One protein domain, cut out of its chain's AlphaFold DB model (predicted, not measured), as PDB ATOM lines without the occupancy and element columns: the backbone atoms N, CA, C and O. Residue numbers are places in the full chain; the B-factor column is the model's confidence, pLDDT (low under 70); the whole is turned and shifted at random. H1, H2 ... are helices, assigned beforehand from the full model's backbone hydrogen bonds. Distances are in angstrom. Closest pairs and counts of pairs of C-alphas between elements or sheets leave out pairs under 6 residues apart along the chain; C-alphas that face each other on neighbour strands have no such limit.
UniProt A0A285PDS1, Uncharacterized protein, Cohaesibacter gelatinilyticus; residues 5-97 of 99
ATOM      1  N   LEU A   5     145.321 112.981 126.912       62.31
ATOM      2  CA  LEU A   5     144.664 113.200 128.208       62.31
ATOM      3  C   LEU A   5     143.238 113.775 128.130       62.31
ATOM      4  O   LEU A   5     142.540 113.792 129.142       62.31
ATOM      5  N   ASP A   6     142.799 114.292 126.980       70.00
ATOM      6  CA  ASP A   6     141.409 114.737 126.811       70.00
ATOM      7  C   ASP A   6     140.454 113.560 126.570       70.00
ATOM      8  O   ASP A   6     139.282 113.620 126.937       70.00
ATOM      9  N   LYS A   7     140.987 112.457 126.034       80.31
ATOM     10  CA  LYS A   7     140.254 111.232 125.711       80.31
ATOM     11  C   LYS A   7     140.321 110.161 126.808       80.31
ATOM     12  O   LYS A   7     139.901 109.034 126.585       80.31
ATOM     13  N   ALA A   8     140.858 110.493 127.978       89.06
ATOM     14  CA  ALA A   8     140.956 109.583 129.113       89.06
ATOM     15  C   ALA A   8     140.492 110.282 130.392       89.06
ATOM     16  O   ALA A   8     140.737 111.473 130.606       89.06
ATOM     17  N   VAL A   9     139.817 109.542 131.271       91.94
ATOM     18  CA  VAL A   9     139.358 110.055 132.567       91.94
ATOM     19  C   VAL A   9     140.039 109.269 133.688       91.94
ATOM     20  O   VAL A   9     139.809 108.070 133.770       91.94
ATOM     21  N   PRO A  10     140.831 109.902 134.577       92.62
ATOM     22  CA  PRO A  10     141.507 109.192 135.668       92.62
ATOM     23  C   PRO A  10     140.494 108.475 136.546       92.62
ATOM     24  O   PRO A  10     139.495 109.103 136.880       92.62
ATOM     25  N   ILE A  11     140.721 107.237 136.958       93.12
ATOM     26  CA  ILE A  11     139.862 106.522 137.906       93.12
ATOM     27  C   ILE A  11     139.971 107.204 139.277       93.12
ATOM     28  O   ILE A  11     141.042 107.618 139.709       93.12
ATOM     29  N   LEU A  12     138.829 107.403 139.935       93.31
ATOM     30  CA  LEU A  12     138.752 107.986 141.274       93.31
ATOM     31  C   LEU A  12     137.829 107.122 142.113       93.31
ATOM     32  O   LEU A  12     136.784 106.695 141.622       93.31
ATOM     33  N   SER A  13     138.205 106.922 143.373       93.44
ATOM     34  CA  SER A  13     137.330 106.301 144.358       93.44
ATOM     35  C   SER A  13     136.108 107.186 144.618       93.44
ATOM     36  O   SER A  13     136.151 108.412 144.449       93.44
ATOM     37  N   LYS A  14     135.015 106.579 145.083       92.56
ATOM     38  CA  LYS A  14     133.822 107.318 145.501       92.56
ATOM     39  C   LYS A  14     134.136 108.366 146.575       92.56
ATOM     40  O   LYS A  14     133.689 109.504 146.456       92.56
ATOM     41  N   GLU A  15     134.979 108.023 147.547       93.50
ATOM     42  CA  GLU A  15     135.411 108.930 148.618       93.50
ATOM     43  C   GLU A  15     136.143 110.166 148.071       93.50
ATOM     44  O   GLU A  15     135.986 111.281 148.572       93.50
ATOM     45  N   ASP A  16     136.937 110.001 147.012       94.31
ATOM     46  CA  ASP A  16     137.614 111.126 146.370       94.31
ATOM     47  C   ASP A  16     136.654 111.977 145.538       94.31
ATOM     48  O   ASP A  16     136.783 113.203 145.520       94.31
ATOM     49  N   LEU A  17     135.647 111.367 144.904       94.12
ATOM     50  CA  LEU A  17     134.577 112.104 144.225       94.12
ATOM     51  C   LEU A  17     133.788 112.981 145.206       94.12
ATOM     52  O   LEU A  17     133.454 114.123 144.883       94.12
ATOM     53  N   GLU A  18     133.527 112.500 146.418       93.00
ATOM     54  CA  GLU A  18     132.823 113.274 147.444       93.00
ATOM     55  C   GLU A  18     133.584 114.544 147.848       93.00
ATOM     56  O   GLU A  18     132.967 115.594 148.046       93.00
ATOM     57  N   LYS A  19     134.922 114.496 147.855       93.94
ATOM     58  CA  LYS A  19     135.791 115.651 148.154       93.94
ATOM     59  C   LYS A  19     135.813 116.697 147.035       93.94
ATOM     60  O   LYS A  19     136.203 117.843 147.267       93.94
ATOM     61  N   LEU A  20     135.412 116.344 145.811       91.94
ATOM     62  CA  LEU A  20     135.442 117.274 144.684       91.94
ATOM     63  C   LEU A  20     134.333 118.328 144.771       91.94
ATOM     64  O   LEU A  20     133.205 118.093 145.208       91.94
ATOM     65  N   HIS A  21     134.618 119.522 144.257       91.75
ATOM     66  CA  HIS A  21     133.589 120.540 144.079       91.75
ATOM     67  C   HIS A  21     132.599 120.132 142.970       91.75
ATOM     68  O   HIS A  21     132.985 119.515 141.977       91.75
ATOM     69  N   THR A  22     131.327 120.540 143.078       90.06
ATOM     70  CA  THR A  22     130.262 120.148 142.128       90.06
ATOM     71  C   THR A  22     130.606 120.518 140.684       90.06
ATOM     72  O   THR A  22     130.297 119.778 139.757       90.06
ATOM     73  N   GLY A  23     131.302 121.640 140.477       89.44
ATOM     74  CA  GLY A  23     131.801 122.021 139.152       89.44
ATOM     75  C   GLY A  23     132.763 120.988 138.554       89.44
ATOM     76  O   GLY A  23     132.627 120.649 137.383       89.44
ATOM     77  N   SER A  24     133.679 120.447 139.357       92.19
ATOM     78  CA  SER A  24     134.630 119.418 138.927       92.19
ATOM     79  C   SER A  24     133.923 118.104 138.602       92.19
ATOM     80  O   SER A  24     134.238 117.484 137.590       92.19
ATOM     81  N   LEU A  25     132.922 117.719 139.402       93.44
ATOM     82  CA  LEU A  25     132.084 116.543 139.136       93.44
ATOM     83  C   LEU A  25     131.311 116.675 137.819       93.44
ATOM     84  O   LEU A  25     131.283 115.742 137.023       93.44
ATOM     85  N   LEU A  26     130.736 117.849 137.545       92.62
ATOM     86  CA  LEU A  26     130.036 118.111 136.285       92.62
ATOM     87  C   LEU A  26     130.983 118.098 135.078       92.62
ATOM     88  O   LEU A  26     130.647 117.505 134.055       92.62
ATOM     89  N   SER A  27     132.171 118.702 135.189       92.44
ATOM     90  CA  SER A  27     133.188 118.633 134.129       92.44
ATOM     91  C   SER A  27     133.637 117.194 133.877       92.44
ATOM     92  O   SER A  27     133.783 116.772 132.734       92.44
ATOM     93  N   ARG A  28     133.815 116.409 134.942       94.44
ATOM     94  CA  ARG A  28     134.162 114.991 134.848       94.44
ATOM     95  C   ARG A  28     133.053 114.173 134.183       94.44
ATOM     96  O   ARG A  28     133.351 113.355 133.319       94.44
ATOM     97  N   LEU A  29     131.789 114.446 134.507       94.81
ATOM     98  CA  LEU A  29     130.632 113.816 133.862       94.81
ATOM     99  C   LEU A  29     130.606 114.103 132.356       94.81
ATOM    100  O   LEU A  29     130.306 113.215 131.562       94.81
ATOM    101  N   GLN A  30     130.924 115.337 131.957       93.81
ATOM    102  CA  GLN A  30     131.032 115.699 130.543       93.81
ATOM    103  C   GLN A  30     132.139 114.910 129.845       93.81
ATOM    104  O   GLN A  30     131.888 114.364 128.775       93.81
ATOM    105  N   LYS A  31     133.316 114.786 130.469       93.31
ATOM    106  CA  LYS A  31     134.419 113.988 129.919       93.31
ATOM    107  C   LYS A  31     134.044 112.518 129.755       93.31
ATOM    108  O   LYS A  31     134.198 111.992 128.664       93.31
ATOM    109  N   LEU A  32     133.458 111.888 130.779       93.62
ATOM    110  CA  LEU A  32     132.998 110.492 130.691       93.62
ATOM    111  C   LEU A  32     131.994 110.275 129.550       93.62
ATOM    112  O   LEU A  32     132.016 109.235 128.902       93.62
ATOM    113  N   ARG A  33     131.116 111.247 129.279       94.00
ATOM    114  CA  ARG A  33     130.158 111.178 128.160       94.00
ATOM    115  C   ARG A  33     130.799 111.391 126.790       94.00
ATOM    116  O   ARG A  33     130.251 110.909 125.802       94.00
ATOM    117  N   ALA A  34     131.907 112.124 126.741       91.75
ATOM    118  CA  ALA A  34     132.659 112.407 125.523       91.75
ATOM    119  C   ALA A  34     133.615 111.272 125.124       91.75
ATOM    120  O   ALA A  34     134.117 111.294 124.005       91.75
ATOM    121  N   LEU A  35     133.847 110.296 126.011       91.38
ATOM    122  CA  LEU A  35     134.638 109.109 125.694       91.38
ATOM    123  C   LEU A  35     134.047 108.333 124.515       91.38
ATOM    124  O   LEU A  35     132.837 108.362 124.259       91.38
ATOM    125  N   GLU A  36     134.926 107.644 123.803       90.88
ATOM    126  CA  GLU A  36     134.567 106.827 122.651       90.88
ATOM    127  C   GLU A  36     133.819 105.564 123.119       90.88
ATOM    128  O   GLU A  36     133.953 105.131 124.267       90.88
ATOM    129  N   GLU A  37     132.956 105.008 122.264       90.75
ATOM    130  CA  GLU A  37     132.113 103.862 122.644       90.75
ATOM    131  C   GLU A  37     132.965 102.613 122.889       90.75
ATOM    132  O   GLU A  37     132.817 101.966 123.927       90.75
ATOM    133  N   SER A  38     133.897 102.345 121.974       88.75
ATOM    134  CA  SER A  38     134.673 101.113 121.925       88.75
ATOM    135  C   SER A  38     136.087 101.337 121.417       88.75
ATOM    136  O   SER A  38     136.310 102.233 120.599       88.75
ATOM    137  N   GLU A  39     137.012 100.462 121.815       85.56
ATOM    138  CA  GLU A  39     138.394 100.479 121.310       85.56
ATOM    139  C   GLU A  39     138.422 100.291 119.787       85.56
ATOM    140  O   GLU A  39     139.117 101.012 119.080       85.56
ATOM    141  N   SER A  40     137.587  99.393 119.250       83.50
ATOM    142  CA  SER A  40     137.558  99.085 117.810       83.50
ATOM    143  C   SER A  40     137.083 100.233 116.915       83.50
ATOM    144  O   SER A  40     137.290 100.184 115.707       83.50
ATOM    145  N   SER A  41     136.409 101.243 117.470       80.25
ATOM    146  CA  SER A  41     136.037 102.463 116.733       80.25
ATOM    147  C   SER A  41     137.058 103.585 116.901       80.25
ATOM    148  O   SER A  41     136.855 104.670 116.362       80.25
ATOM    149  N   SER A  42     138.125 103.330 117.654       81.19
ATOM    150  CA  SER A  42     139.098 104.325 118.049       81.19
ATOM    151  C   SER A  42     140.390 104.183 117.255       81.19
ATOM    152  O   SER A  42     140.937 103.094 117.121       81.19
ATOM    153  N   ASP A  43     140.930 105.304 116.781       83.31
ATOM    154  CA  ASP A  43     142.231 105.378 116.094       83.31
ATOM    155  C   ASP A  43     143.439 105.228 117.048       83.31
ATOM    156  O   ASP A  43     144.540 105.687 116.742       83.31
ATOM    157  N   TRP A  44     143.259 104.651 118.237       79.06
ATOM    158  CA  TRP A  44     144.349 104.519 119.201       79.06
ATOM    159  C   TRP A  44     145.276 103.370 118.828       79.06
ATOM    160  O   TRP A  44     144.845 102.240 118.598       79.06
ATOM    161  N   LEU A  45     146.578 103.638 118.864       79.44
ATOM    162  CA  LEU A  45     147.575 102.579 118.890       79.44
ATOM    163  C   LEU A  45     147.689 102.029 120.315       79.44
ATOM    164  O   LEU A  45     147.656 102.781 121.289       79.44
ATOM    165  N   ALA A  46     147.913 100.721 120.453       75.75
ATOM    166  CA  ALA A  46     148.055 100.079 121.763       75.75
ATOM    167  C   ALA A  46     149.170 100.699 122.634       75.75
ATOM    168  O   ALA A  46     149.081 100.693 123.855       75.75
ATOM    169  N   SER A  47     150.206 101.275 122.011       78.19
ATOM    170  CA  SER A  47     151.294 101.982 122.699       78.19
ATOM    171  C   SER A  47     150.916 103.370 123.221       78.19
ATOM    172  O   SER A  47     151.671 103.953 123.993       78.19
ATOM    173  N   GLU A  48     149.805 103.936 122.752       77.38
ATOM    174  CA  GLU A  48     149.330 105.267 123.138       77.38
ATOM    175  C   GLU A  48     148.293 105.203 124.262       77.38
ATOM    176  O   GLU A  48     148.092 106.210 124.942       77.38
ATOM    177  N   LEU A  49     147.667 104.037 124.481       78.62
ATOM    178  CA  LEU A  49     146.684 103.820 125.542       78.62
ATOM    179  C   LEU A  49     147.342 104.002 126.920       78.62
ATOM    180  O   LEU A  49     148.274 103.265 127.252       78.62
ATOM    181  N   PRO A  50     146.885 104.960 127.754       81.69
ATOM    182  CA  PRO A  50     147.295 104.999 129.145       81.69
ATOM    183  C   PRO A  50     146.751 103.759 129.861       81.69
ATOM    184  O   PRO A  50     145.842 103.086 129.373       81.69
ATOM    185  N   SER A  51     147.306 103.467 131.036       84.62
ATOM    186  CA  SER A  51     146.931 102.270 131.783       84.62
ATOM    187  C   SER A  51     145.422 102.228 132.049       84.62
ATOM    188  O   SER A  51     144.867 103.136 132.673       84.62
ATOM    189  N   ALA A  52     144.770 101.149 131.610       83.19
ATOM    190  CA  ALA A  52     143.356 100.889 131.883       83.19
ATOM    191  C   ALA A  52     143.074 100.680 133.387       83.19
ATOM    192  O   ALA A  52     141.925 100.753 133.816       83.19
ATOM    193  N   GLU A  53     144.116 100.450 134.194       86.06
ATOM    194  CA  GLU A  53     144.025 100.375 135.658       86.06
ATOM    195  C   GLU A  53     143.944 101.761 136.313       86.06
ATOM    196  O   GLU A  53     143.429 101.901 137.420       86.06
ATOM    197  N   GLU A  54     144.432 102.799 135.630       89.19
ATOM    198  CA  GLU A  54     144.480 104.171 136.143       89.19
ATOM    199  C   GLU A  54     143.454 105.088 135.467       89.19
ATOM    200  O   GLU A  54     143.085 106.125 136.024       89.19
ATOM    201  N   PHE A  55     142.976 104.731 134.272       92.56
ATOM    202  CA  PHE A  55     142.113 105.575 133.452       92.56
ATOM    203  C   PHE A  55     140.947 104.810 132.828       92.56
ATOM    204  O   PHE A  55     141.061 103.675 132.381       92.56
ATOM    205  N   VAL A  56     139.823 105.510 132.715       92.94
ATOM    206  CA  VAL A  56     138.669 105.120 131.910       92.94
ATOM    207  C   VAL A  56     138.851 105.664 130.495       92.94
ATOM    208  O   VAL A  56     138.989 106.879 130.318       92.94
ATOM    209  N   LEU A  57     138.820 104.767 129.506       91.38
ATOM    210  CA  LEU A  57     139.116 105.077 128.099       91.38
ATOM    211  C   LEU A  57     137.878 104.969 127.208       91.38
ATOM    212  O   LEU A  57     137.579 105.886 126.447       91.38
ATOM    213  N   PHE A  58     137.115 103.886 127.360       92.31
ATOM    214  CA  PHE A  58     135.973 103.575 126.500       92.31
ATOM    215  C   PHE A  58     134.721 103.277 127.313       92.31
ATOM    216  O   PHE A  58     134.802 102.752 128.427       92.31
ATOM    217  N   LYS A  59     133.555 103.588 126.746       94.06
ATOM    218  CA  LYS A  59     132.258 103.399 127.412       94.06
ATOM    219  C   LYS A  59     131.828 101.944 127.530       94.06
ATOM    220  O   LYS A  59     131.064 101.628 128.438       94.06
ATOM    221  N   GLU A  60     132.319 101.065 126.656       93.12
ATOM    222  CA  GLU A  60     132.037  99.629 126.749       93.12
ATOM    223  C   GLU A  60     132.644  98.975 127.999       93.12
ATOM    224  O   GLU A  60     132.221  97.892 128.393       93.12
ATOM    225  N   THR A  61     133.614  99.634 128.642       91.69
ATOM    226  CA  THR A  61     134.339  99.066 129.782       91.69
ATOM    227  C   THR A  61     133.526  99.097 131.076       91.69
ATOM    228  O   THR A  61     132.814 100.060 131.381       91.69
ATOM    229  N   ASP A  62     133.707  98.078 131.919       93.31
ATOM    230  CA  ASP A  62     133.138  98.057 133.273       93.31
ATOM    231  C   ASP A  62     133.671  99.203 134.147       93.31
ATOM    232  O   ASP A  62     132.945  99.741 134.991       93.31
ATOM    233  N   ALA A  63     134.911  99.639 133.899       93.25
ATOM    234  CA  ALA A  63     135.506 100.805 134.546       93.25
ATOM    235  C   ALA A  63     134.690 102.076 134.267       93.25
ATOM    236  O   ALA A  63     134.427 102.858 135.183       93.25
ATOM    237  N   TRP A  64     134.223 102.263 133.026       95.81
ATOM    238  CA  TRP A  64     133.351 103.384 132.685       95.81
ATOM    239  C   TRP A  64     132.013 103.310 133.397       95.81
ATOM    240  O   TRP A  64     131.586 104.304 133.987       95.81
ATOM    241  N   ARG A  65     131.368 102.139 133.381       95.31
ATOM    242  CA  ARG A  65     130.072 101.946 134.040       95.31
ATOM    243  C   ARG A  65     130.167 102.266 135.530       95.31
ATOM    244  O   ARG A  65     129.350 103.031 136.034       95.31
ATOM    245  N   THR A  66     131.196 101.745 136.193       95.06
ATOM    246  CA  THR A  66     131.456 101.970 137.622       95.06
ATOM    247  C   THR A  66     131.714 103.447 137.907       95.06
ATOM    248  O   THR A  66     131.024 104.056 138.719       95.06
ATOM    249  N   ALA A  67     132.641 104.072 137.172       95.06
ATOM    250  CA  ALA A  67     132.976 105.481 137.363       95.06
ATOM    251  C   ALA A  67     131.792 106.421 137.080       95.06
ATOM    252  O   ALA A  67     131.655 107.464 137.726       95.06
ATOM    253  N   TYR A  68     130.950 106.082 136.099       96.38
ATOM    254  CA  TYR A  68     129.750 106.844 135.772       96.38
ATOM    255  C   TYR A  68     128.691 106.723 136.869       96.38
ATOM    256  O   TYR A  68     128.116 107.742 137.258       96.38
ATOM    257  N   ASP A  69     128.459 105.513 137.380       96.06
ATOM    258  CA  ASP A  69     127.482 105.246 138.436       96.06
ATOM    259  C   ASP A  69     127.865 105.915 139.762       96.06
ATOM    260  O   ASP A  69     127.064 106.662 140.332       96.06
ATOM    261  N   ASP A  70     129.124 105.780 140.189       95.50
ATOM    262  CA  ASP A  70     129.636 106.438 141.394       95.50
ATOM    263  C   ASP A  70     129.493 107.961 141.303       95.50
ATOM    264  O   ASP A  70     128.982 108.617 142.216       95.50
ATOM    265  N   LEU A  71     129.889 108.542 140.168       95.12
ATOM    266  CA  LEU A  71     129.778 109.978 139.937       95.12
ATOM    267  C   LEU A  71     128.322 110.450 139.960       95.12
ATOM    268  O   LEU A  71     128.015 111.511 140.511       95.12
ATOM    269  N   LYS A  72     127.425 109.679 139.343       95.00
ATOM    270  CA  LYS A  72     125.993 109.966 139.323       95.00
ATOM    271  C   LYS A  72     125.395 109.892 140.719       95.00
ATOM    272  O   LYS A  72     124.662 110.810 141.070       95.00
ATOM    273  N   SER A  73     125.767 108.888 141.502       94.31
ATOM    274  CA  SER A  73     125.356 108.728 142.895       94.31
ATOM    275  C   SER A  73     125.803 109.908 143.764       94.31
ATOM    276  O   SER A  73     124.998 110.478 144.497       94.31
ATOM    277  N   VAL A  74     127.061 110.351 143.634       93.62
ATOM    278  CA  VAL A  74     127.571 111.523 144.374       93.62
ATOM    279  C   VAL A  74     126.863 112.812 143.952       93.62
ATOM    280  O   VAL A  74     126.608 113.678 144.785       93.62
ATOM    281  N   LEU A  75     126.556 112.980 142.662       92.00
ATOM    282  CA  LEU A  75     125.818 114.149 142.178       92.00
ATOM    283  C   LEU A  75     124.355 114.151 142.631       92.00
ATOM    284  O   LEU A  75     123.831 115.229 142.895       92.00
ATOM    285  N   ASP A  76     123.714 112.986 142.697       91.88
ATOM    286  CA  ASP A  76     122.320 112.833 143.128       91.88
ATOM    287  C   ASP A  76     122.147 113.147 144.620       91.88
ATOM    288  O   ASP A  76     121.225 113.858 145.008       91.88
ATOM    289  N   ALA A  77     123.117 112.735 145.443       90.56
ATOM    290  CA  ALA A  77     123.148 113.043 146.871       90.56
ATOM    291  C   ALA A  77     123.381 114.537 147.187       90.56
ATOM    292  O   ALA A  77     123.240 114.955 148.338       90.56
ATOM    293  N   ARG A  78     123.771 115.359 146.203       87.19
ATOM    294  CA  ARG A  78     124.044 116.785 146.427       87.19
ATOM    295  C   ARG A  78     122.778 117.615 146.336       87.19
ATOM    296  O   ARG A  78     122.014 117.521 145.379       87.19
ATOM    297  N   GLU A  79     122.637 118.534 147.289       80.44
ATOM    298  CA  GLU A  79     121.555 119.513 147.278       80.44
ATOM    299  C   GLU A  79     121.550 120.310 145.962       80.44
ATOM    300  O   GLU A  79     122.545 120.926 145.555       80.44
ATOM    301  N   HIS A  80     120.401 120.305 145.287       75.19
ATOM    302  CA  HIS A  80     120.193 121.096 144.088       75.19
ATOM    303  C   HIS A  80     119.998 122.569 144.463       75.19
ATOM    304  O   HIS A  80     118.895 123.004 144.794       75.19
ATOM    305  N   ILE A  81     121.066 123.361 144.363       67.06
ATOM    306  CA  ILE A  81     120.995 124.805 144.598       67.06
ATOM    307  C   ILE A  81     120.501 125.508 143.318       67.06
ATOM    308  O   ILE A  81     121.243 125.560 142.324       67.06
ATOM    309  N   PRO A  82     119.284 126.092 143.300       60.38
ATOM    310  CA  PRO A  82     118.806 126.863 142.159       60.38
ATOM    311  C   PRO A  82     119.761 128.030 141.870       60.38
ATOM    312  O   PRO A  82     120.235 128.736 142.762       60.38
ATOM    313  N   ARG A  83     120.100 128.221 140.591       56.78
ATOM    314  CA  ARG A  83     121.136 129.168 140.144       56.78
ATOM    315  C   ARG A  83     120.715 130.635 140.346       56.78
ATOM    316  O   ARG A  83     120.367 131.304 139.384       56.78
ATOM    317  N   GLY A  84     120.908 131.183 141.545       54.97
ATOM    318  CA  GLY A  84     120.926 132.639 141.794       54.97
ATOM    319  C   GLY A  84     122.250 133.334 141.410       54.97
ATOM    320  O   GLY A  84     122.428 134.525 141.630       54.97
ATOM    321  N   GLY A  85     123.229 132.588 140.876       56.12
ATOM    322  CA  GLY A  85     124.630 133.028 140.782       56.12
ATOM    323  C   GLY A  85     125.162 133.394 139.392       56.12
ATOM    324  O   GLY A  85     126.329 133.770 139.296       56.12
ATOM    325  N   LYS A  86     124.386 133.266 138.304       55.78
ATOM    326  CA  LYS A  86     124.880 133.647 136.958       55.78
ATOM    327  C   LYS A  86     125.178 135.147 136.872       55.78
ATOM    328  O   LYS A  86     126.182 135.522 136.274       55.78
ATOM    329  N   GLU A  87     124.349 135.964 137.508       56.69
ATOM    330  CA  GLU A  87     124.495 137.419 137.546       56.69
ATOM    331  C   GLU A  87     125.716 137.835 138.372       56.69
ATOM    332  O   GLU A  87     126.647 138.429 137.833       56.69
ATOM    333  N   LYS A  88     125.820 137.351 139.618       58.38
ATOM    334  CA  LYS A  88     126.978 137.614 140.492       58.38
ATOM    335  C   LYS A  88     128.313 137.120 139.914       58.38
ATOM    336  O   LYS A  88     129.339 137.770 140.094       58.38
ATOM    337  N   ARG A  89     128.338 135.976 139.210       62.09
ATOM    338  CA  ARG A  89     129.561 135.470 138.549       62.09
ATOM    339  C   ARG A  89     129.942 136.296 137.321       62.09
ATOM    340  O   ARG A  89     131.133 136.495 137.091       62.09
ATOM    341  N   ARG A  90     128.960 136.794 136.557       61.47
ATOM    342  CA  ARG A  90     129.201 137.738 135.454       61.47
ATOM    343  C   ARG A  90     129.739 139.068 135.974       61.47
ATOM    344  O   ARG A  90     130.744 139.529 135.448       61.47
ATOM    345  N   GLU A  91     129.149 139.629 137.027       58.53
ATOM    346  CA  GLU A  91     129.626 140.870 137.655       58.53
ATOM    347  C   GLU A  91     131.066 140.756 138.165       58.53
ATOM    348  O   GLU A  91     131.886 141.640 137.919       58.53
ATOM    349  N   GLN A  92     131.410 139.654 138.838       61.09
ATOM    350  CA  GLN A  92     132.774 139.441 139.334       61.09
ATOM    351  C   GLN A  92     133.793 139.238 138.204       61.09
ATOM    352  O   GLN A  92     134.909 139.755 138.282       61.09
ATOM    353  N   ALA A  93     133.421 138.522 137.137       59.03
ATOM    354  CA  ALA A  93     134.270 138.365 135.957       59.03
ATOM    355  C   ALA A  93     134.458 139.694 135.205       59.03
ATOM    356  O   ALA A  93     135.560 139.987 134.745       59.03
ATOM    357  N   PHE A  94     133.409 140.519 135.128       63.62
ATOM    358  CA  PHE A  94     133.456 141.842 134.509       63.62
ATOM    359  C   PHE A  94     134.344 142.815 135.303       63.62
ATOM    360  O   PHE A  94     135.216 143.453 134.717       63.62
ATOM    361  N   LYS A  95     134.229 142.849 136.641       63.06
ATOM    362  CA  LYS A  95     135.104 143.660 137.516       63.06
ATOM    363  C   LYS A  95     136.590 143.306 137.396       63.06
ATOM    364  O   LYS A  95     137.427 144.194 137.487       63.06
ATOM    365  N   ARG A  96     136.935 142.032 137.173       58.69
ATOM    366  CA  ARG A  96     138.330 141.593 136.961       58.69
ATOM    367  C   ARG A  96     138.917 142.007 135.610       58.69
ATOM    368  O   ARG A  96     140.133 141.984 135.482       58.69
ATOM    369  N   LYS A  97     138.084 142.338 134.616       56.38
ATOM    370  CA  LYS A  97     138.516 142.660 133.245       56.38
ATOM    371  C   LYS A  97     138.714 144.165 133.000       56.38
ATOM    372  O   LYS A  97     139.310 144.532 131.998       56.38
TER     373      LYS A  97
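This is residues 5 to 97 of the 99 residues of an uncharacterized protein of Cohaesibacter gelatinilyticus (UniProt A0A285PDS1). H1 and H2 pack on H3 in a small body, and residues 79 to 97, ending in H4, stick out as an arm. The 93 printed residues include four named helices, H1 to H4 in chain order, and no named strand; the class is all helix, with under half of the residues in named elements. The whole is loose, with a radius of gyration of the C-alphas of 16.5 A and spans of 48 by 32 by 19 A.

H1, residues 14 to 19, touches residues 70 to 74 alone of H3, residues 62 to 76, with closest C-alphas Lys 14 and Asp 70 at 5.9 A. H2, residues 22 to 34, and H3 form a helical hairpin, with closest C-alphas Leu 25 and Leu 71 at 7.0 A. H4, residues 86 to 97, is apart from H1, H2 and H3. In these four helices every O i to N i+4 pair is within hydrogen-bond range.

H1 begins at C-alpha 14 (133.822, 107.318, 145.501). From first to last C-alpha H3 measures 20.8 A. H4 ends at C-alpha 97 (138.516, 142.660, 133.245).

The printed part has no cut. The H2 to H3 link is long, 27 residues. pLDDT is under 70 at residue 5 and residues 81 to 97.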